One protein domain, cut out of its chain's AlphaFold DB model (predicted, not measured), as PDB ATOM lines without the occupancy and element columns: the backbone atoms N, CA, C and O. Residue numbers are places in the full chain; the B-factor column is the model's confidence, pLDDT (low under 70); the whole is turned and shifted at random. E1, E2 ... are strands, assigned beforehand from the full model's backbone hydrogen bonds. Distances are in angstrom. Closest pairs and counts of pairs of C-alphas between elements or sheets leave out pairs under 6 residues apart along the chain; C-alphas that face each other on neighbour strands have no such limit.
ATOM      1  N   THR A 149      31.131  24.686 -53.643       83.19
ATOM      2  CA  THR A 149      31.302  24.761 -52.193       83.19
ATOM      3  C   THR A 149      29.986  25.051 -51.490       83.19
ATOM      4  O   THR A 149      29.332  26.058 -51.764       83.19
ATOM      5  N   THR A 150      29.654  24.241 -50.489       86.00
ATOM      6  CA  THR A 150      28.549  24.493 -49.561       86.00
ATOM      7  C   THR A 150      29.082  24.783 -48.163       86.00
ATOM      8  O   THR A 150      29.959  24.088 -47.656       86.00
ATOM      9  N   LEU A 151      28.526  25.809 -47.516       83.81
ATOM     10  CA  LEU A 151      28.799  26.152 -46.123       83.81
ATOM     11  C   LEU A 151      27.529  25.959 -45.295       83.81
ATOM     12  O   LEU A 151      26.484  26.519 -45.624       83.81
ATOM     13  N   SER A 152      27.627  25.231 -44.187       85.12
ATOM     14  CA  SER A 152      26.542  25.072 -43.222       85.12
ATOM     15  C   SER A 152      26.995  25.448 -41.816       85.12
ATOM     16  O   SER A 152      28.111  25.154 -41.387       85.12
ATOM     17  N   PHE A 153      26.110  26.125 -41.089       89.81
ATOM     18  CA  PHE A 153      26.323  26.504 -39.701       89.81
ATOM     19  C   PHE A 153      25.145  26.025 -38.858       89.81
ATOM     20  O   PHE A 153      23.992  26.260 -39.207       89.81
ATOM     21  N   THR A 154      25.435  25.342 -37.752       92.69
ATOM     22  CA  THR A 154      24.424  24.790 -36.841       92.69
ATOM     23  C   THR A 154      24.713  25.234 -35.418       92.69
ATOM     24  O   THR A 154      25.850  25.143 -34.961       92.69
ATOM     25  N   MET A 155      23.676  25.660 -34.694       94.94
ATOM     26  CA  MET A 155      23.732  25.884 -33.249       94.94
ATOM     27  C   MET A 155      22.671  25.043 -32.549       94.94
ATOM     28  O   MET A 155      21.524  24.998 -32.987       94.94
ATOM     29  N   GLU A 156      23.041  24.418 -31.436       96.38
ATOM     30  CA  GLU A 156      22.133  23.646 -30.590       96.38
ATOM     31  C   GLU A 156      22.271  24.096 -29.132       96.38
ATOM     32  O   GLU A 156      23.382  24.239 -28.616       96.38
ATOM     33  N   HIS A 157      21.130  24.263 -28.459       97.25
ATOM     34  CA  HIS A 157      21.045  24.335 -27.006       97.25
ATOM     35  C   HIS A 157      20.179  23.188 -26.489       97.25
ATOM     36  O   HIS A 157      19.037  23.017 -26.921       97.25
ATOM     37  N   ARG A 158      20.698  22.436 -25.521       97.81
ATOM     38  CA  ARG A 158      19.992  21.336 -24.865       97.81
ATOM     39  C   ARG A 158      20.045  21.503 -23.356       97.81
ATOM     40  O   ARG A 158      21.118  21.709 -22.790       97.81
ATOM     41  N   ASN A 159      18.894  21.361 -22.709       97.56
ATOM     42  CA  ASN A 159      18.763  21.394 -21.258       97.56
ATOM     43  C   ASN A 159      17.993  20.158 -20.780       97.56
ATOM     44  O   ASN A 159      16.882  19.904 -21.238       97.56
ATOM     45  N   HIS A 160      18.586  19.408 -19.859       96.75
ATOM     46  CA  HIS A 160      18.003  18.245 -19.204       96.75
ATOM     47  C   HIS A 160      18.049  18.478 -17.691       96.75
ATOM     48  O   HIS A 160      19.129  18.687 -17.144       96.75
ATOM     49  N   ASP A 161      16.894  18.489 -17.026       95.75
ATOM     50  CA  ASP A 161      16.774  18.862 -15.607       95.75
ATOM     51  C   ASP A 161      15.801  17.927 -14.859       95.75
ATOM     52  O   ASP A 161      14.669  18.311 -14.550       95.75
ATOM     53  N   PRO A 162      16.183  16.652 -14.656       95.56
ATOM     54  CA  PRO A 162      15.347  15.669 -13.980       95.56
ATOM     55  C   PRO A 162      15.335  15.879 -12.458       95.56
ATOM     56  O   PRO A 162      16.244  16.473 -11.878       95.56
ATOM     57  N   ARG A 163      14.318  15.319 -11.797       92.81
ATOM     58  CA  ARG A 163      14.219  15.209 -10.331       92.81
ATOM     59  C   ARG A 163      14.025  13.751  -9.935       92.81
ATOM     60  O   ARG A 163      13.497  12.982 -10.732       92.81
ATOM     61  N   GLY A 164      14.419  13.395  -8.714       93.31
ATOM     62  CA  GLY A 164      14.387  12.011  -8.237       93.31
ATOM     63  C   GLY A 164      15.284  11.094  -9.068       93.31
ATOM     64  O   GLY A 164      14.909   9.966  -9.363       93.31
ATOM     65  N   SER A 165      16.439  11.592  -9.522       93.94
ATOM     66  CA  SER A 165      17.358  10.790 -10.333       93.94
ATOM     67  C   SER A 165      18.032   9.715  -9.488       93.94
ATOM     68  O   SER A 165      18.781  10.023  -8.560       93.94
ATOM     69  N   GLU A 166      17.812   8.454  -9.844       89.56
ATOM     70  CA  GLU A 166      18.555   7.338  -9.270       89.56
ATOM     71  C   GLU A 166      20.002   7.363  -9.757       89.56
ATOM     72  O   GLU A 166      20.271   7.443 -10.954       89.56
ATOM     73  N   TRP A 167      20.946   7.286  -8.822       82.56
ATOM     74  CA  TRP A 167      22.357   7.074  -9.157       82.56
ATOM     75  C   TRP A 167      22.659   5.594  -9.363       82.56
ATOM     76  O   TRP A 167      23.431   5.196 -10.230       82.56
ATOM     77  N   ALA A 168      22.007   4.783  -8.541       71.88
ATOM     78  CA  ALA A 168      21.941   3.348  -8.640       71.88
ATOM     79  C   ALA A 168      20.547   2.921  -8.152       71.88
ATOM     80  O   ALA A 168      19.952   3.618  -7.329       71.88
ATOM     81  N   GLY A 169      20.018   1.805  -8.653       78.25
ATOM     82  CA  GLY A 169      18.771   1.219  -8.148       78.25
ATOM     83  C   GLY A 169      18.886   0.710  -6.699       78.25
ATOM     84  O   GLY A 169      19.687   1.194  -5.899       78.25
ATOM     85  N   TRP A 170      18.108  -0.307  -6.340       84.12
ATOM     86  CA  TRP A 170      18.142  -0.928  -5.005       84.12
ATOM     87  C   TRP A 170      18.940  -2.240  -5.011       84.12
ATOM     88  O   TRP A 170      19.089  -2.854  -6.067       84.12
ATOM     89  N   PRO A 171      19.446  -2.730  -3.863       89.31
ATOM     90  CA  PRO A 171      20.146  -4.012  -3.825       89.31
ATOM     91  C   PRO A 171      19.276  -5.164  -4.332       89.31
ATOM     92  O   PRO A 171      18.116  -5.291  -3.951       89.31
ATOM     93  N   SER A 172      19.846  -6.034  -5.162       90.56
ATOM     94  CA  SER A 172      19.170  -7.213  -5.713       90.56
ATOM     95  C   SER A 172      18.847  -8.285  -4.660       90.56
ATOM     96  O   SER A 172      17.971  -9.116  -4.903       90.56
ATOM     97  N   VAL A 173      19.554  -8.284  -3.523       92.56
ATOM     98  CA  VAL A 173      19.414  -9.259  -2.428       92.56
ATOM     99  C   VAL A 173      19.392  -8.577  -1.057       92.56
ATOM    100  O   VAL A 173      19.987  -7.510  -0.883       92.56
ATOM    101  N   PHE A 174      18.709  -9.199  -0.098       94.44
ATOM    102  CA  PHE A 174      18.779  -8.875   1.324       94.44
ATOM    103  C   PHE A 174      20.089  -9.393   1.946       94.44
ATOM    104  O   PHE A 174      20.881 -10.084   1.300       94.44
ATOM    105  N   SER A 175      20.342  -9.042   3.207       94.25
ATOM    106  CA  SER A 175      21.554  -9.404   3.956       94.25
ATOM    107  C   SER A 175      21.749 -10.916   4.137       94.25
ATOM    108  O   SER A 175      22.890 -11.358   4.267       94.25
ATOM    109  N   ASP A 176      20.669 -11.701   4.096       93.44
ATOM    110  CA  ASP A 176      20.678 -13.168   4.148       93.44
ATOM    111  C   ASP A 176      20.898 -13.830   2.772       93.44
ATOM    112  O   ASP A 176      21.139 -15.034   2.694       93.44
ATOM    113  N   GLY A 177      20.882 -13.046   1.689       91.31
ATOM    114  CA  GLY A 177      21.044 -13.502   0.307       91.31
ATOM    115  C   GLY A 177      19.737 -13.816  -0.426       91.31
ATOM    116  O   GLY A 177      19.777 -14.135  -1.616       91.31
ATOM    117  N   SER A 178      18.581 -13.696   0.232       92.94
ATOM    118  CA  SER A 178      17.276 -13.792  -0.427       92.94
ATOM    119  C   SER A 178      17.038 -12.605  -1.374       92.94
ATOM    120  O   SER A 178      17.618 -11.532  -1.210       92.94
ATOM    121  N   LEU A 179      16.214 -12.784  -2.411       91.56
ATOM    122  CA  LEU A 179      15.944 -11.727  -3.394       91.56
ATOM    123  C   LEU A 179      15.119 -10.592  -2.781       91.56
ATOM    124  O   LEU A 179      14.148 -10.834  -2.068       91.56
ATOM    125  N   THR A 180      15.445  -9.350  -3.142       90.81
ATOM    126  CA  THR A 180      14.573  -8.217  -2.820       90.81
ATOM    127  C   THR A 180      13.348  -8.184  -3.732       90.81
ATOM    128  O   THR A 180      13.402  -8.535  -4.916       90.81
ATOM    129  N   HIS A 181      12.226  -7.723  -3.179       86.31
ATOM    130  CA  HIS A 181      10.929  -7.682  -3.858       86.31
ATOM    131  C   HIS A 181      10.254  -6.312  -3.709       86.31
ATOM    132  O   HIS A 181       9.120  -6.206  -3.252       86.31
ATOM    133  N   PHE A 182      10.951  -5.245  -4.104       89.69
ATOM    134  CA  PHE A 182      10.366  -3.902  -4.136       89.69
ATOM    135  C   PHE A 182       9.399  -3.733  -5.323       89.69
ATOM    136  O   PHE A 182       9.618  -4.337  -6.384       89.69
ATOM    137  N   PRO A 183       8.327  -2.928  -5.177       90.75
ATOM    138  CA  PRO A 183       7.389  -2.659  -6.263       90.75
ATOM    139  C   PRO A 183       8.055  -1.873  -7.400       90.75
ATOM    140  O   PRO A 183       9.011  -1.138  -7.185       90.75
ATOM    141  N   ARG A 184       7.516  -1.966  -8.624       89.94
ATOM    142  CA  ARG A 184       8.091  -1.302  -9.816       89.94
ATOM    143  C   ARG A 184       8.160   0.227  -9.737       89.94
ATOM    144  O   ARG A 184       8.953   0.819 -10.454       89.94
ATOM    145  N   GLY A 185       7.319   0.840  -8.904       88.25
ATOM    146  CA  GLY A 185       7.324   2.283  -8.646       88.25
ATOM    147  C   GLY A 185       8.218   2.705  -7.478       88.25
ATOM    148  O   GLY A 185       8.236   3.885  -7.146       88.25
ATOM    149  N   PHE A 186       8.911   1.765  -6.828       90.56
ATOM    150  CA  PHE A 186       9.889   2.096  -5.802       90.56
ATOM    151  C   PHE A 186      11.079   2.800  -6.443       90.56
ATOM    152  O   PHE A 186      11.599   2.325  -7.453       90.56
ATOM    153  N   SER A 187      11.523   3.890  -5.820       90.50
ATOM    154  CA  SER A 187      12.767   4.542  -6.189       90.50
ATOM    155  C   SER A 187      13.665   4.726  -4.982       90.50
ATOM    156  O   SER A 187      13.214   5.138  -3.914       90.50
ATOM    157  N   SER A 188      14.951   4.442  -5.162       88.88
ATOM    158  CA  SER A 188      15.966   4.660  -4.130       88.88
ATOM    159  C   SER A 188      16.342   6.150  -4.005       88.88
ATOM    160  O   SER A 188      16.916   6.578  -3.002       88.88
ATOM    161  N   ALA A 189      16.003   6.970  -5.002       92.44
ATOM    162  CA  ALA A 189      16.392   8.369  -5.053       92.44
ATOM    163  C   ALA A 189      15.609   9.235  -4.047       92.44
ATOM    164  O   ALA A 189      14.380   9.165  -3.989       92.44
ATOM    165  N   PRO A 190      16.283  10.121  -3.293       94.00
ATOM    166  CA  PRO A 190      15.592  11.182  -2.575       94.00
ATOM    167  C   PRO A 190      15.047  12.223  -3.564       94.00
ATOM    168  O   PRO A 190      15.621  12.438  -4.633       94.00
ATOM    169  N   TRP A 191      13.982  12.943  -3.198       94.38
ATOM    170  CA  TRP A 191      13.314  13.896  -4.105       94.38
ATOM    171  C   TRP A 191      14.214  15.017  -4.642       94.38
ATOM    172  O   TRP A 191      13.975  15.542  -5.731       94.38
ATOM    173  N   TRP A 192      15.244  15.395  -3.883       94.44
ATOM    174  CA  TRP A 192      16.217  16.407  -4.291       94.44
ATOM    175  C   TRP A 192      17.295  15.876  -5.242       94.44
ATOM    176  O   TRP A 192      18.009  16.687  -5.836       94.44
ATOM    177  N   ALA A 193      17.437  14.554  -5.389       96.06
ATOM    178  CA  ALA A 193      18.432  13.994  -6.287       96.06
ATOM    179  C   ALA A 193      18.120  14.387  -7.733       96.06
ATOM    180  O   ALA A 193      16.975  14.340  -8.186       96.06
ATOM    181  N   SER A 194      19.147  14.794  -8.463       96.38
ATOM    182  CA  SER A 194      19.041  15.253  -9.841       96.38
ATOM    183  C   SER A 194      20.337  14.977 -10.582       96.38
ATOM    184  O   SER A 194      21.431  15.122 -10.040       96.38
ATOM    185  N   TRP A 195      20.221  14.617 -11.854       96.25
ATOM    186  CA  TRP A 195      21.345  14.587 -12.778       96.25
ATOM    187  C   TRP A 195      21.056  15.517 -13.950       96.25
ATOM    188  O   TRP A 195      20.619  15.108 -15.023       96.25
ATOM    189  N   SER A 196      21.287  16.806 -13.719       97.31
ATOM    190  CA  SER A 196      21.037  17.845 -14.714       97.31
ATOM    191  C   SER A 196      22.222  18.023 -15.666       97.31
ATOM    192  O   SER A 196      23.388  17.836 -15.299       97.31
ATOM    193  N   GLY A 197      21.921  18.407 -16.904       97.62
ATOM    194  CA  GLY A 197      22.889  18.610 -17.970       97.62
ATOM    195  C   GLY A 197      22.479  19.744 -18.902       97.62
ATOM    196  O   GLY A 197      21.333  19.826 -19.338       97.62
ATOM    197  N   LYS A 198      23.433  20.612 -19.238       98.31
ATOM    198  CA  LYS A 198      23.291  21.655 -20.258       98.31
ATOM    199  C   LYS A 198      24.374  21.491 -21.306       98.31
ATOM    200  O   LYS A 198      25.545  21.350 -20.951       98.31
ATOM    201  N   GLN A 199      23.988  21.548 -22.574       98.19
ATOM    202  CA  GLN A 199      24.904  21.509 -23.704       98.19
ATOM    203  C   GLN A 199      24.616  22.676 -24.643       98.19
ATOM    204  O   GLN A 199      23.486  22.847 -25.091       98.19
ATOM    205  N   ASP A 200      25.662  23.433 -24.951       98.31
ATOM    206  CA  ASP A 200      25.688  24.402 -26.039       98.31
ATOM    207  C   ASP A 200      26.669  23.887 -27.092       98.31
ATOM    208  O   ASP A 200      27.787  23.479 -26.759       98.31
ATOM    209  N   MET A 201      26.261  23.892 -28.354       97.62
ATOM    210  CA  MET A 201      27.056  23.361 -29.452       97.62
ATOM    211  C   MET A 201      26.950  24.273 -30.672       97.62
ATOM    212  O   MET A 201      25.864  24.737 -31.006       97.62
ATOM    213  N   ALA A 202      28.082  24.513 -31.332       96.31
ATOM    214  CA  ALA A 202      28.167  25.195 -32.616       96.31
ATOM    215  C   ALA A 202      29.008  24.361 -33.591       96.31
ATOM    216  O   ALA A 202      30.083  23.882 -33.223       96.31
ATOM    217  N   LEU A 203      28.514  24.176 -34.815       95.50
ATOM    218  CA  LEU A 203      29.208  23.479 -35.898       95.50
ATOM    219  C   LEU A 203      29.279  24.384 -37.119       95.50
ATOM    220  O   LEU A 203      28.282  24.994 -37.497       95.50
ATOM    221  N   LEU A 204      30.446  24.408 -37.750       93.56
ATOM    222  CA  LEU A 204      30.666  24.957 -39.077       93.56
ATOM    223  C   LEU A 204      31.143  23.818 -39.971       93.56
ATOM    224  O   LEU A 204      32.158  23.197 -39.662       93.56
ATOM    225  N   ARG A 205      30.433  23.552 -41.063       92.88
ATOM    226  CA  ARG A 205      30.807  22.537 -42.043       92.88
ATOM    227  C   ARG A 205      30.955  23.160 -43.423       92.88
ATOM    228  O   ARG A 205      30.107  23.944 -43.843       92.88
ATOM    229  N   VAL A 206      32.033  22.790 -44.098       90.81
ATOM    230  CA  VAL A 206      32.311  23.088 -45.500       90.81
ATOM    231  C   VAL A 206      32.286  21.767 -46.251       90.81
ATOM    232  O   VAL A 206      32.970  20.834 -45.838       90.81
ATOM    233  N   ASP A 207      31.535  21.702 -47.335       90.56
ATOM    234  CA  ASP A 207      31.600  20.640 -48.335       90.56
ATOM    235  C   ASP A 207      32.104  21.261 -49.635       90.56
ATOM    236  O   ASP A 207      31.707  22.381 -49.962       90.56
ATOM    237  N   HIS A 208      32.993  20.575 -50.346       89.62
ATOM    238  CA  HIS A 208      33.578  21.073 -51.584       89.62
ATOM    239  C   HIS A 208      33.734  19.959 -52.623       89.62
ATOM    240  O   HIS A 208      34.219  18.876 -52.291       89.62
ATOM    241  N   ASP A 209      33.358  20.235 -53.865       90.38
ATOM    242  CA  ASP A 209      33.676  19.436 -55.045       90.38
ATOM    243  C   ASP A 209      34.911  20.045 -55.728       90.38
ATOM    244  O   ASP A 209      34.895  21.185 -56.180       90.38
ATOM    245  N   PHE A 210      36.008  19.289 -55.768       88.75
ATOM    246  CA  PHE A 210      37.262  19.699 -56.409       88.75
ATOM    247  C   PHE A 210      37.260  19.435 -57.925       88.75
ATOM    248  O   PHE A 210      38.258  19.705 -58.603       88.75
ATOM    249  N   GLY A 211      36.179  18.860 -58.458       86.25
ATOM    250  CA  GLY A 211      36.086  18.332 -59.809       86.25
ATOM    251  C   GLY A 211      36.705  16.939 -59.949       86.25
ATOM    252  O   GLY A 211      37.370  16.410 -59.055       86.25
ATOM    253  N   ASN A 212      36.498  16.312 -61.111       88.62
ATOM    254  CA  ASN A 212      36.993  14.961 -61.432       88.62
ATOM    255  C   ASN A 212      36.551  13.873 -60.425       88.62
ATOM    256  O   ASN A 212      37.273  12.902 -60.199       88.62
ATOM    257  N   GLY A 213      35.384  14.051 -59.798       88.88
ATOM    258  CA  GLY A 213      34.841  13.130 -58.794       88.88
ATOM    259  C   GLY A 213      35.507  13.216 -57.417       88.88
ATOM    260  O   GLY A 213      35.206  12.394 -56.550       88.88
ATOM    261  N   TRP A 214      36.413  14.173 -57.194       93.12
ATOM    262  CA  TRP A 214      37.004  14.415 -55.884       93.12
ATOM    263  C   TRP A 214      36.135  15.353 -55.067       93.12
ATOM    264  O   TRP A 214      35.891  16.488 -55.448       93.12
ATOM    265  N   THR A 215      35.747  14.902 -53.884       94.62
ATOM    266  CA  THR A 215      34.973  15.698 -52.932       94.62
ATOM    267  C   THR A 215      35.723  15.784 -51.614       94.62
ATOM    268  O   THR A 215      36.517  14.906 -51.268       94.62
ATOM    269  N   GLY A 216      35.482  16.841 -50.852       93.50
ATOM    270  CA  GLY A 216      35.987  16.970 -49.496       93.50
ATOM    271  C   GLY A 216      34.990  17.625 -48.574       93.50
ATOM    272  O   GLY A 216      34.085  18.341 -48.994       93.50
ATOM    273  N   ASN A 217      35.170  17.371 -47.286       95.69
ATOM    274  CA  ASN A 217      34.430  18.058 -46.249       95.69
ATOM    275  C   ASN A 217      35.332  18.389 -45.066       95.69
ATOM    276  O   ASN A 217      36.282  17.669 -44.764       95.69
ATOM    277  N   ALA A 218      35.027  19.496 -44.401       97.56
ATOM    278  CA  ALA A 218      35.673  19.914 -43.172       97.56
ATOM    279  C   ALA A 218      34.620  20.398 -42.179       97.56
ATOM    280  O   ALA A 218      33.787  21.237 -42.511       97.56
ATOM    281  N   THR A 219      34.659  19.886 -40.952       98.12
ATOM    282  CA  THR A 219      33.754  20.257 -39.864       98.12
ATOM    283  C   THR A 219      34.552  20.768 -38.673       98.12
ATOM    284  O   THR A 219      35.324  20.029 -38.065       98.12
ATOM    285  N   LEU A 220      34.329  22.027 -38.304       98.44
ATOM    286  CA  LEU A 220      34.784  22.609 -37.048       98.44
ATOM    287  C   LEU A 220      33.632  22.578 -36.042       98.44
ATOM    288  O   LEU A 220      32.549  23.099 -36.304       98.44
ATOM    289  N   SER A 221      33.875  22.004 -34.870       98.12
ATOM    290  CA  SER A 221      32.902  21.909 -33.782       98.12
ATOM    291  C   SER A 221      33.425  22.582 -32.519       98.12
ATOM    292  O   SER A 221      34.596  22.443 -32.161       98.12
ATOM    293  N   ALA A 222      32.543  23.305 -31.834       98.44
ATOM    294  CA  ALA A 222      32.778  23.859 -30.510       98.44
ATOM    295  C   ALA A 222      31.626  23.449 -29.592       98.44
ATOM    296  O   ALA A 222      30.464  23.764 -29.856       98.44
ATOM    297  N   VAL A 223      31.944  22.744 -28.508       98.31
ATOM    298  CA  VAL A 223      30.948  22.206 -27.576       98.31
ATOM    299  C   VAL A 223      31.282  22.630 -26.157       98.31
ATOM    300  O   VAL A 223      32.431  22.561 -25.720       98.31
ATOM    301  N   LYS A 224      30.264  23.044 -25.409       98.19
ATOM    302  CA  LYS A 224      30.345  23.314 -23.976       98.19
ATOM    303  C   LYS A 224      29.285  22.494 -23.260       98.19
ATOM    304  O   LYS A 224      28.106  22.575 -23.590       98.19
ATOM    305  N   ARG A 225      29.703  21.747 -22.242       97.88
ATOM    306  CA  ARG A 225      28.828  20.915 -21.412       97.88
ATOM    307  C   ARG A 225      28.970  21.304 -19.951       97.88
ATOM    308  O   ARG A 225      30.074  21.563 -19.470       97.88
ATOM    309  N   ILE A 226      27.848  21.350 -19.246       97.81
ATOM    310  CA  ILE A 226      27.802  21.500 -17.795       97.81
ATOM    311  C   ILE A 226      26.891  20.412 -17.256       97.81
ATOM    312  O   ILE A 226      25.713  20.387 -17.595       97.81
ATOM    313  N   TYR A 227      27.426  19.569 -16.385       97.12
ATOM    314  CA  TYR A 227      26.665  18.585 -15.634       97.12
ATOM    315  C   TYR A 227      26.667  18.971 -14.163       97.12
ATOM    316  O   TYR A 227      27.707  19.355 -13.621       97.12
ATOM    317  N   VAL A 228      25.502  18.893 -13.528       97.50
ATOM    318  CA  VAL A 228      25.370  18.999 -12.075       97.50
ATOM    319  C   VAL A 228      24.584  17.786 -11.616       97.50
ATOM    320  O   VAL A 228      23.397  17.665 -11.923       97.50
ATOM    321  N   SER A 229      25.270  16.897 -10.910       96.69
ATOM    322  CA  SER A 229      24.678  15.725 -10.289       96.69
ATOM    323  C   SER A 229      24.618  15.966  -8.789       96.69
ATOM    324  O   SER A 229      25.650  16.181  -8.167       96.69
ATOM    325  N   GLU A 230      23.424  15.979  -8.216       96.25
ATOM    326  CA  GLU A 230      23.212  15.857  -6.777       96.25
ATOM    327  C   GLU A 230      22.586  14.494  -6.566       96.25
ATOM    328  O   GLU A 230      21.482  14.252  -7.044       96.25
ATOM    329  N   HIS A 231      23.288  13.576  -5.920       94.00
ATOM    330  CA  HIS A 231      22.847  12.195  -5.902       94.00
ATOM    331  C   HIS A 231      23.118  11.514  -4.571       94.00
ATOM    332  O   HIS A 231      23.878  11.993  -3.729       94.00
ATOM    333  N   MET A 232      22.474  10.364  -4.396       92.25
ATOM    334  CA  MET A 232      22.676   9.483  -3.262       92.25
ATOM    335  C   MET A 232      22.716   8.040  -3.750       92.25
ATOM    336  O   MET A 232      21.880   7.627  -4.553       92.25
ATOM    337  N   ARG A 233      23.694   7.283  -3.265       89.69
ATOM    338  CA  ARG A 233      23.814   5.838  -3.480       89.69
ATOM    339  C   ARG A 233      23.741   5.105  -2.155       89.69
ATOM    340  O   ARG A 233      24.006   5.704  -1.118       89.69
ATOM    341  N   PHE A 234      23.444   3.813  -2.186       88.00
ATOM    342  CA  PHE A 234      23.391   2.991  -0.982       88.00
ATOM    343  C   PHE A 234      24.469   1.917  -0.995       88.00
ATOM    344  O   PHE A 234      24.778   1.333  -2.032       88.00
ATOM    345  N   TYR A 235      25.007   1.651   0.188       88.56
ATOM    346  CA  TYR A 235      25.921   0.555   0.456       88.56
ATOM    347  C   TYR A 235      25.312  -0.449   1.425       88.56
ATOM    348  O   TYR A 235      24.536  -0.082   2.307       88.56
ATOM    349  N   GLY A 236      25.761  -1.698   1.312       89.00
ATOM    350  CA  GLY A 236      25.244  -2.814   2.098       89.00
ATOM    351  C   GLY A 236      23.943  -3.372   1.534       89.00
ATOM    352  O   GLY A 236      23.490  -2.991   0.453       89.00
ATOM    353  N   GLN A 237      23.360  -4.300   2.279       91.50
ATOM    354  CA  GLN A 237      22.105  -4.958   1.954       91.50
ATOM    355  C   GLN A 237      21.147  -4.792   3.133       91.50
ATOM    356  O   GLN A 237      21.588  -4.905   4.281       91.50
ATOM    357  N   PRO A 238      19.859  -4.515   2.878       94.00
ATOM    358  CA  PRO A 238      18.875  -4.439   3.940       94.00
ATOM    359  C   PRO A 238      18.651  -5.819   4.559       94.00
ATOM    360  O   PRO A 238      18.736  -6.843   3.883       94.00
ATOM    361  N   ASP A 239      18.339  -5.842   5.842       94.81
ATOM    362  CA  ASP A 239      17.842  -7.012   6.545       94.81
ATOM    363  C   ASP A 239      16.408  -7.337   6.084       94.81
ATOM    364  O   ASP A 239      15.587  -6.422   5.971       94.81
ATOM    365  N   PRO A 240      16.080  -8.610   5.800       95.00
ATOM    366  CA  PRO A 240      14.791  -8.978   5.214       95.00
ATOM    367  C   PRO A 240      13.599  -8.762   6.156       95.00
ATOM    368  O   PRO A 240      12.465  -8.694   5.685       95.00
ATOM    369  N   VAL A 241      13.825  -8.650   7.471       95.31
ATOM    370  CA  VAL A 241      12.761  -8.484   8.475       95.31
ATOM    371  C   VAL A 241      12.605  -7.020   8.872       95.31
ATOM    372  O   VAL A 241      11.496  -6.498   8.919       95.31
ATOM    373  N   THR A 242      13.716  -6.350   9.163       95.69
ATOM    374  CA  THR A 242      13.723  -4.981   9.700       95.69
ATOM    375  C   THR A 242      13.878  -3.913   8.623       95.69
ATOM    376  O   THR A 242      13.533  -2.756   8.857       95.69
ATOM    377  N   GLY A 243      14.418  -4.262   7.451       93.81
ATOM    378  CA  GLY A 243      14.756  -3.329   6.373       93.81
ATOM    379  C   GLY A 243      15.938  -2.403   6.688       93.81
ATOM    380  O   GLY A 243      16.213  -1.480   5.919       93.81
ATOM    381  N   LEU A 244      16.645  -2.625   7.802       94.50
ATOM    382  CA  LEU A 244      17.825  -1.861   8.217       94.50
ATOM    383  C   LEU A 244      19.106  -2.404   7.571       94.50
ATOM    384  O   LEU A 244      19.154  -3.554   7.157       94.50
ATOM    385  N   GLY A 245      20.171  -1.601   7.526       90.38
ATOM    386  CA  GLY A 245      21.500  -2.035   7.054       90.38
ATOM    387  C   GLY A 245      22.010  -1.300   5.814       90.38
ATOM    388  O   GLY A 245      23.198  -1.386   5.490       90.38
ATOM    389  N   LEU A 246      21.148  -0.513   5.165       91.12
ATOM    390  CA  LEU A 246      21.560   0.401   4.106       91.12
ATOM    391  C   LEU A 246      22.294   1.613   4.671       91.12
ATOM    392  O   LEU A 246      21.829   2.282   5.592       91.12
ATOM    393  N   ARG A 247      23.440   1.922   4.069       91.12
ATOM    394  CA  ARG A 247      24.237   3.112   4.375       91.12
ATOM    395  C   ARG A 247      24.178   4.062   3.184       91.12
ATOM    396  O   ARG A 247      24.780   3.743   2.154       91.12
ATOM    397  N   PRO A 248      23.448   5.184   3.275       91.62
ATOM    398  CA  PRO A 248      23.406   6.144   2.188       91.62
ATOM    399  C   PRO A 248      24.738   6.896   2.086       91.62
ATOM    400  O   PRO A 248      25.430   7.142   3.073       91.62
ATOM    401  N   PHE A 249      25.085   7.273   0.865       93.31
ATOM    402  CA  PHE A 249      26.230   8.105   0.546       93.31
ATOM    403  C   PHE A 249      25.780   9.166  -0.454       93.31
ATOM    404  O   PHE A 249      25.536   8.868  -1.624       93.31
ATOM    405  N   ALA A 250      25.616  10.386   0.040       95.38
ATOM    406  CA  ALA A 250      25.247  11.561  -0.719       95.38
ATOM    407  C   ALA A 250      26.500  12.308  -1.190       95.38
ATOM    408  O   ALA A 250      27.455  12.506  -0.432       95.38
ATOM    409  N   GLN A 251      26.469  12.739  -2.445       95.81
ATOM    410  CA  GLN A 251      27.541  13.479  -3.096       95.81
ATOM    411  C   GLN A 251      26.943  14.434  -4.128       95.81
ATOM    412  O   GLN A 251      25.873  14.185  -4.693       95.81
ATOM    413  N   LYS A 252      27.646  15.539  -4.376       97.38
ATOM    414  CA  LYS A 252      27.351  16.414  -5.500       97.38
ATOM    415  C   LYS A 252      28.587  16.630  -6.355       97.38
ATOM    416  O   LYS A 252      29.634  17.018  -5.854       97.38
ATOM    417  N   ASP A 253      28.414  16.500  -7.660       96.81
ATOM    418  CA  ASP A 253      29.443  16.756  -8.658       96.81
ATOM    419  C   ASP A 253      28.987  17.854  -9.607       96.81
ATOM    420  O   ASP A 253      27.853  17.863 -10.095       96.81
ATOM    421  N   LYS A 254      29.893  18.778  -9.914       97.38
ATOM    422  CA  LYS A 254      29.712  19.736 -11.000       97.38
ATOM    423  C   LYS A 254      30.864  19.624 -11.980       97.38
ATOM    424  O   LYS A 254      31.968  20.091 -11.704       97.38
ATOM    425  N   VAL A 255      30.569  19.092 -13.159       96.31
ATOM    426  CA  VAL A 255      31.536  18.932 -14.244       96.31
ATOM    427  C   VAL A 255      31.260  19.967 -15.323       96.31
ATOM    428  O   VAL A 255      30.130  20.143 -15.770       96.31
ATOM    429  N   GLN A 256      32.301  20.673 -15.746       96.62
ATOM    430  CA  GLN A 256      32.265  21.580 -16.886       96.62
ATOM    431  C   GLN A 256      33.292  21.108 -17.901       96.62
ATOM    432  O   GLN A 256      34.471  21.056 -17.574       96.62
ATOM    433  N   ALA A 257      32.859  20.814 -19.120       95.94
ATOM    434  CA  ALA A 257      33.733  20.386 -20.205       95.94
ATOM    435  C   ALA A 257      33.579  21.319 -21.406       95.94
ATOM    436  O   ALA A 257      32.496  21.851 -21.677       95.94
ATOM    437  N   ARG A 258      34.681  21.541 -22.114       97.12
ATOM    438  CA  ARG A 258      34.745  22.291 -23.364       97.12
ATOM    439  C   ARG A 258      35.538  21.483 -24.367       97.12
ATOM    440  O   ARG A 258      36.554  20.896 -24.012       97.12
ATOM    441  N   GLN A 259      35.084  21.501 -25.606       97.50
ATOM    442  CA  GLN A 259      35.723  20.805 -26.704       97.50
ATOM    443  C   GLN A 259      35.777  21.729 -27.912       97.50
ATOM    444  O   GLN A 259      34.792  22.400 -28.225       97.50
ATOM    445  N   ILE A 260      36.921  21.742 -28.587       98.25
ATOM    446  CA  ILE A 260      37.045  22.244 -29.952       98.25
ATOM    447  C   ILE A 260      37.697  21.156 -30.796       98.25
ATOM    448  O   ILE A 260      38.695  20.574 -30.373       98.25
ATOM    449  N   ALA A 261      37.123  20.851 -31.953       98.50
ATOM    450  CA  ALA A 261      37.665  19.836 -32.847       98.50
ATOM    451  C   ALA A 261      37.411  20.191 -34.309       98.50
ATOM    452  O   ALA A 261      36.315  20.627 -34.660       98.50
ATOM    453  N   LEU A 262      38.428  19.975 -35.135       98.56
ATOM    454  CA  LEU A 262      38.388  20.013 -36.585       98.56
ATOM    455  C   LEU A 262      38.523  18.581 -37.103       98.56
ATOM    456  O   LEU A 262      39.472  17.880 -36.749       98.56
ATOM    457  N   ASP A 263      37.602  18.180 -37.964       98.44
ATOM    458  CA  ASP A 263      37.727  16.981 -38.786       98.44
ATOM    459  C   ASP A 263      37.662  17.399 -40.252       98.44
ATOM    460  O   ASP A 263      36.798  18.194 -40.616       98.44
ATOM    461  N   ARG A 291      36.752  20.927 -15.926       94.56
ATOM    462  CA  ARG A 291      36.885  21.048 -14.488       94.56
ATOM    463  C   ARG A 291      35.813  20.215 -13.816       94.56
ATOM    464  O   ARG A 291      34.660  20.262 -14.242       94.56
ATOM    465  N   SER A 292      36.181  19.541 -12.738       95.69
ATOM    466  CA  SER A 292      35.256  18.890 -11.823       95.69
ATOM    467  C   SER A 292      35.340  19.559 -10.455       95.69
ATOM    468  O   SER A 292      36.435  19.805  -9.948       95.69
ATOM    469  N   ASP A 293      34.182  19.876  -9.887       97.06
ATOM    470  CA  ASP A 293      34.021  20.320  -8.508       97.06
ATOM    471  C   ASP A 293      33.263  19.210  -7.756       97.06
ATOM    472  O   ASP A 293      32.123  18.905  -8.119       97.06
ATOM    473  N   LEU A 294      33.885  18.633  -6.727       97.00
ATOM    474  CA  LEU A 294      33.306  17.611  -5.853       97.00
ATOM    475  C   LEU A 294      32.825  18.259  -4.554       97.00
ATOM    476  O   LEU A 294      33.558  19.024  -3.918       97.00
ATOM    477  N   TYR A 295      31.605  17.934  -4.151       97.94
ATOM    478  CA  TYR A 295      30.972  18.435  -2.945       97.94
ATOM    479  C   TYR A 295      30.476  17.292  -2.061       97.94
ATOM    480  O   TYR A 295      29.871  16.330  -2.542       97.94
ATOM    481  N   VAL A 296      30.642  17.470  -0.754       97.25
ATOM    482  CA  VAL A 296      30.181  16.546   0.287       97.25
ATOM    483  C   VAL A 296      29.157  17.217   1.204       97.25
ATOM    484  O   VAL A 296      29.133  18.446   1.301       97.25
ATOM    485  N   PRO A 297      28.294  16.451   1.887       97.25
ATOM    486  CA  PRO A 297      27.388  16.994   2.893       97.25
ATOM    487  C   PRO A 297      28.142  17.674   4.050       97.25
ATOM    488  O   PRO A 297      28.966  17.047   4.713       97.25
ATOM    489  N   ALA A 298      27.831  18.938   4.343       94.94
ATOM    490  CA  ALA A 298      28.484  19.711   5.405       94.94
ATOM    491  C   ALA A 298      28.249  19.127   6.813       94.94
ATOM    492  O   ALA A 298      29.119  19.222   7.675       94.94
ATOM    493  N   GLY A 299      27.087  18.506   7.040       92.38
ATOM    494  CA  GLY A 299      26.723  17.842   8.298       92.38
ATOM    495  C   GLY A 299      27.140  16.370   8.392       92.38
ATOM    496  O   GLY A 299      26.718  15.689   9.321       92.38
ATOM    497  N   GLY A 300      27.929  15.868   7.437       93.62
ATOM    498  CA  GLY A 300      28.225  14.443   7.300       93.62
ATOM    499  C   GLY A 300      27.178  13.685   6.482       93.62
ATOM    500  O   GLY A 300      26.152  14.231   6.071       93.62
ATOM    501  N   GLN A 301      27.474  12.415   6.195       95.31
ATOM    502  CA  GLN A 301      26.605  11.570   5.377       95.31
ATOM    503  C   GLN A 301      25.224  11.401   6.031       95.31
ATOM    504  O   GLN A 301      25.150  11.281   7.257       95.31
ATOM    505  N   PRO A 302      24.131  11.402   5.242       91.56
ATOM    506  CA  PRO A 302      22.798  11.232   5.793       91.56
ATOM    507  C   PRO A 302      22.666   9.869   6.480       91.56
ATOM    508  O   PRO A 302      23.444   8.947   6.246       91.56
ATOM    509  N   VAL A 303      21.657   9.731   7.331       88.62
ATOM    510  CA  VAL A 303      21.296   8.452   7.947       88.62
ATOM    511  C   VAL A 303      19.937   8.038   7.403       88.62
ATOM    512  O   VAL A 303      19.061   8.879   7.203       88.62
ATOM    513  N   MET A 304      19.775   6.746   7.139       86.44
ATOM    514  CA  MET A 304      18.527   6.162   6.658       86.44
ATOM    515  C   MET A 304      17.972   5.207   7.717       86.44
ATOM    516  O   MET A 304      18.735   4.491   8.364       86.44
ATOM    517  N   GLY A 305      16.650   5.222   7.892       89.94
ATOM    518  CA  GLY A 305      15.924   4.214   8.663       89.94
ATOM    519  C   GLY A 305      15.699   2.932   7.856       89.94
ATOM    520  O   GLY A 305      16.512   2.566   7.006       89.94
ATOM    521  N   SER A 306      14.583   2.250   8.114       93.25
ATOM    522  CA  SER A 306      14.201   1.078   7.328       93.25
ATOM    523  C   SER A 306      13.929   1.461   5.874       93.25
ATOM    524  O   SER A 306      13.230   2.434   5.598       93.25
ATOM    525  N   VAL A 307      14.434   0.664   4.929       92.44
ATOM    526  CA  VAL A 307      14.098   0.807   3.503       92.44
ATOM    527  C   VAL A 307      12.613   0.550   3.228       92.44
ATOM    528  O   VAL A 307      12.090   1.017   2.221       92.44
ATOM    529  N   PHE A 308      11.919  -0.172   4.111       92.81
ATOM    530  CA  PHE A 308      10.490  -0.450   3.956       92.81
ATOM    531  C   PHE A 308       9.611   0.781   4.206       92.81
ATOM    532  O   PHE A 308       8.513   0.849   3.663       92.81
ATOM    533  N   ASP A 309      10.129   1.768   4.940       92.62
ATOM    534  CA  ASP A 309       9.463   3.047   5.206       92.62
ATOM    535  C   ASP A 309       9.939   4.164   4.253       92.62
ATOM    536  O   ASP A 309       9.625   5.338   4.448       92.62
ATOM    537  N   TRP A 310      10.741   3.829   3.236       91.62
ATOM    538  CA  TRP A 310      11.340   4.809   2.330       91.62
ATOM    539  C   TRP A 310      10.337   5.370   1.315       91.62
ATOM    540  O   TRP A 310       9.748   4.631   0.528       91.62
ATOM    541  N   ASP A 311      10.232   6.698   1.266       90.88
ATOM    542  CA  ASP A 311       9.355   7.452   0.362       90.88
ATOM    543  C   ASP A 311      10.091   8.558  -0.431       90.88
ATOM    544  O   ASP A 311       9.466   9.408  -1.071       90.88
ATOM    545  N   GLY A 312      11.428   8.589  -0.361       90.75
ATOM    546  CA  GLY A 312      12.259   9.652  -0.942       90.75
ATOM    547  C   GLY A 312      12.300  10.953  -0.124       90.75
ATOM    548  O   GLY A 312      13.025  11.890  -0.490       90.75
ATOM    549  N   GLY A 313      11.549  11.031   0.978       91.00
ATOM    550  CA  GLY A 313      11.405  12.161   1.893       91.00
ATOM    551  C   GLY A 313      12.625  12.388   2.780       91.00
ATOM    552  O   GLY A 313      12.558  12.290   4.001       91.00
ATOM    553  N   MET A 314      13.759  12.727   2.170       90.50
ATOM    554  CA  MET A 314      14.993  13.074   2.875       90.50
ATOM    555  C   MET A 314      15.315  14.561   2.708       90.50
ATOM    556  O   MET A 314      15.218  15.106   1.608       90.50
ATOM    557  N   ALA A 315      15.758  15.217   3.785       92.44
ATOM    558  CA  ALA A 315      16.237  16.593   3.713       92.44
ATOM    559  C   ALA A 315      17.449  16.697   2.772       92.44
ATOM    560  O   ALA A 315      18.375  15.886   2.833       92.44
ATOM    561  N   ARG A 316      17.441  17.704   1.894       94.69
ATOM    562  CA  ARG A 316      18.575  17.988   1.012       94.69
ATOM    563  C   ARG A 316      19.755  18.490   1.850       94.69
ATOM    564  O   ARG A 316      19.570  19.478   2.559       94.69
ATOM    565  N   PRO A 317      20.949  17.879   1.756       94.56
ATOM    566  CA  PRO A 317      22.112  18.359   2.484       94.56
ATOM    567  C   PRO A 317      22.554  19.753   2.033       94.56
ATOM    568  O   PRO A 317      22.433  20.120   0.859       94.56
ATOM    569  N   ASP A 318      23.167  20.489   2.954       96.06
ATOM    570  CA  ASP A 318      24.026  21.608   2.590       96.06
ATOM    571  C   ASP A 318      25.346  21.067   2.039       96.06
ATOM    572  O   ASP A 318      25.991  20.215   2.650       96.06
ATOM    573  N   TRP A 319      25.746  21.543   0.863       97.31
ATOM    574  CA  TRP A 319      26.909  21.033   0.140       97.31
ATOM    575  C   TRP A 319      28.161  21.866   0.430       97.31
ATOM    576  O   TRP A 319      28.191  23.065   0.145       97.31
ATOM    577  N   LEU A 320      29.219  21.220   0.916       97.25
ATOM    578  CA  LEU A 320      30.554  21.786   1.104       97.25
ATOM    579  C   LEU A 320      31.456  21.383  -0.066       97.25
ATOM    580  O   LEU A 320      31.508  20.210  -0.420       97.25
ATOM    581  N   LEU A 321      32.172  22.337  -0.665       97.31
ATOM    582  CA  LEU A 321      33.171  22.033  -1.694       97.31
ATOM    583  C   LEU A 321      34.351  21.296  -1.047       97.31
ATOM    584  O   LEU A 321      35.064  21.891  -0.242       97.31
ATOM    585  N   GLU A 322      34.557  20.037  -1.418       96.38
ATOM    586  CA  GLU A 322      35.655  19.208  -0.913       96.38
ATOM    587  C   GLU A 322      36.898  19.357  -1.787       96.38
ATOM    588  O   GLU A 322      37.994  19.616  -1.294       96.38
ATOM    589  N   SER A 323      36.731  19.235  -3.104       96.06
ATOM    590  CA  SER A 323      37.842  19.357  -4.041       96.06
ATOM    591  C   SER A 323      37.417  19.982  -5.365       96.06
ATOM    592  O   SER A 323      36.249  19.982  -5.760       96.06
ATOM    593  N   ARG A 324      38.396  20.570  -6.051       94.81
ATOM    594  CA  ARG A 324      38.228  21.189  -7.363       94.81
ATOM    595  C   ARG A 324      39.456  20.901  -8.205       94.81
ATOM    596  O   ARG A 324      40.569  21.233  -7.801       94.81
ATOM    597  N   THR A 325      39.247  20.366  -9.401       91.81
ATOM    598  CA  THR A 325      40.330  20.223 -10.377       91.81
ATOM    599  C   THR A 325      40.640  21.559 -11.065       91.81
ATOM    600  O   THR A 325      39.872  22.524 -10.994       91.81
ATOM    601  N   GLY A 326      41.802  21.662 -11.711       85.81
ATOM    602  CA  GLY A 326      42.156  22.818 -12.539       85.81
ATOM    603  C   GLY A 326      41.614  22.695 -13.967       85.81
ATOM    604  O   GLY A 326      41.406  21.593 -14.456       85.81
ATOM    605  N   TRP A 327      41.471  23.823 -14.672       85.31
ATOM    606  CA  TRP A 327      41.095  23.852 -16.099       85.31
ATOM    607  C   TRP A 327      42.187  23.335 -17.051       85.31
ATOM    608  O   TRP A 327      41.946  23.222 -18.251       85.31
ATOM    609  N   ALA A 328      43.396  23.094 -16.536       73.06
ATOM    610  CA  ALA A 328      44.528  22.611 -17.322       73.06
ATOM    611  C   ALA A 328      44.411  21.119 -17.677       73.06
ATOM    612  O   ALA A 328      45.027  20.699 -18.654       73.06
ATOM    613  N   VAL A 329      43.603  20.357 -16.927       78.12
ATOM    614  CA  VAL A 329      43.361  18.931 -17.175       78.12
ATOM    615  C   VAL A 329      42.537  18.789 -18.451       78.12
ATOM    616  O   VAL A 329      41.436  19.338 -18.572       78.12
TER     617      VAL A 329
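This is residues 149 to 263 and 291 to 329 of the 606 residues of the protein "TonB-dependent receptor" of Paracoccus versutus (UniProt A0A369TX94). A long, arched ribbon of antiparallel strands runs nearly the length of the domain, with E1, E2, E3 and E4 side by side, and with the loops of residues 161 to 193, 236 to 246 and 298 to 318 gathered into a head at one end. The short strands E5 and E6 extend the sheet beyond E4 near that head, while the turn between E2 and E3 makes the other end. The printed part has 154 residues, with no named helix and six strands in the order E1 to E6, which is also the order across the wholly antiparallel sheet; the class is all strand. The whole is extended, a rod of 77 by 34 by 22 A, with a radius of gyration of the C-alphas of 22.9 A.

E3, the longest strand by residues, covers residues 214 to 235 and measures 59.1 A. E2, residues 194 to 211, measures 52.9 A, and E4, residues 247 to 263, 47.3 A. E1, residues 149 to 160, measures 36.2 A and begins at C-alpha 149 at (31.302, 24.761, -52.193). E5 is residues 291 to 297. E6, residues 319 to 324, ends at C-alpha 324 at (38.228, 21.189, -7.363).

The sheet is twisted, its C-alphas lying up to 14.0 A off its best plane. E1, E2, E3 and E4 form a meander, each strand the antiparallel neighbour of the one before. E2 and E3 are a hairpin at 171 degrees, with N 204 and O 220 2.9 A apart, within hydrogen-bond range. E3 bends by 70 degrees at residue 230, and E4 bends by 56 degrees at residue 260. E3 and E4 are a hairpin at 172 degrees, with N 225 and O 257 2.9 A apart. E1 and E2 are a hairpin at 174 degrees, with N 154 and O 203 2.9 A apart. E4 and E5 are antiparallel at 171 degrees, with N 254 and O 293 2.9 A apart. E5 and E6 are a hairpin at 145 degrees, with N 296 and O 320 2.9 A apart. E1 and E6 are the edge strands, and they are apart.

The two C-alphas farthest apart are those of Asn 212 and Val 241, at 77.6 A. Residues 264 to 290 are not printed, and C-alphas 263 and 291 are 24.7 A apart across this cut. The links from E1 to E2, from E3 to E4 and from E5 to E6 are long, with 33, 11 and 21 residues; that from E2 to E3 is tight. The mean pLDDT of the printed part is 93.0, and no printed residue is under 70.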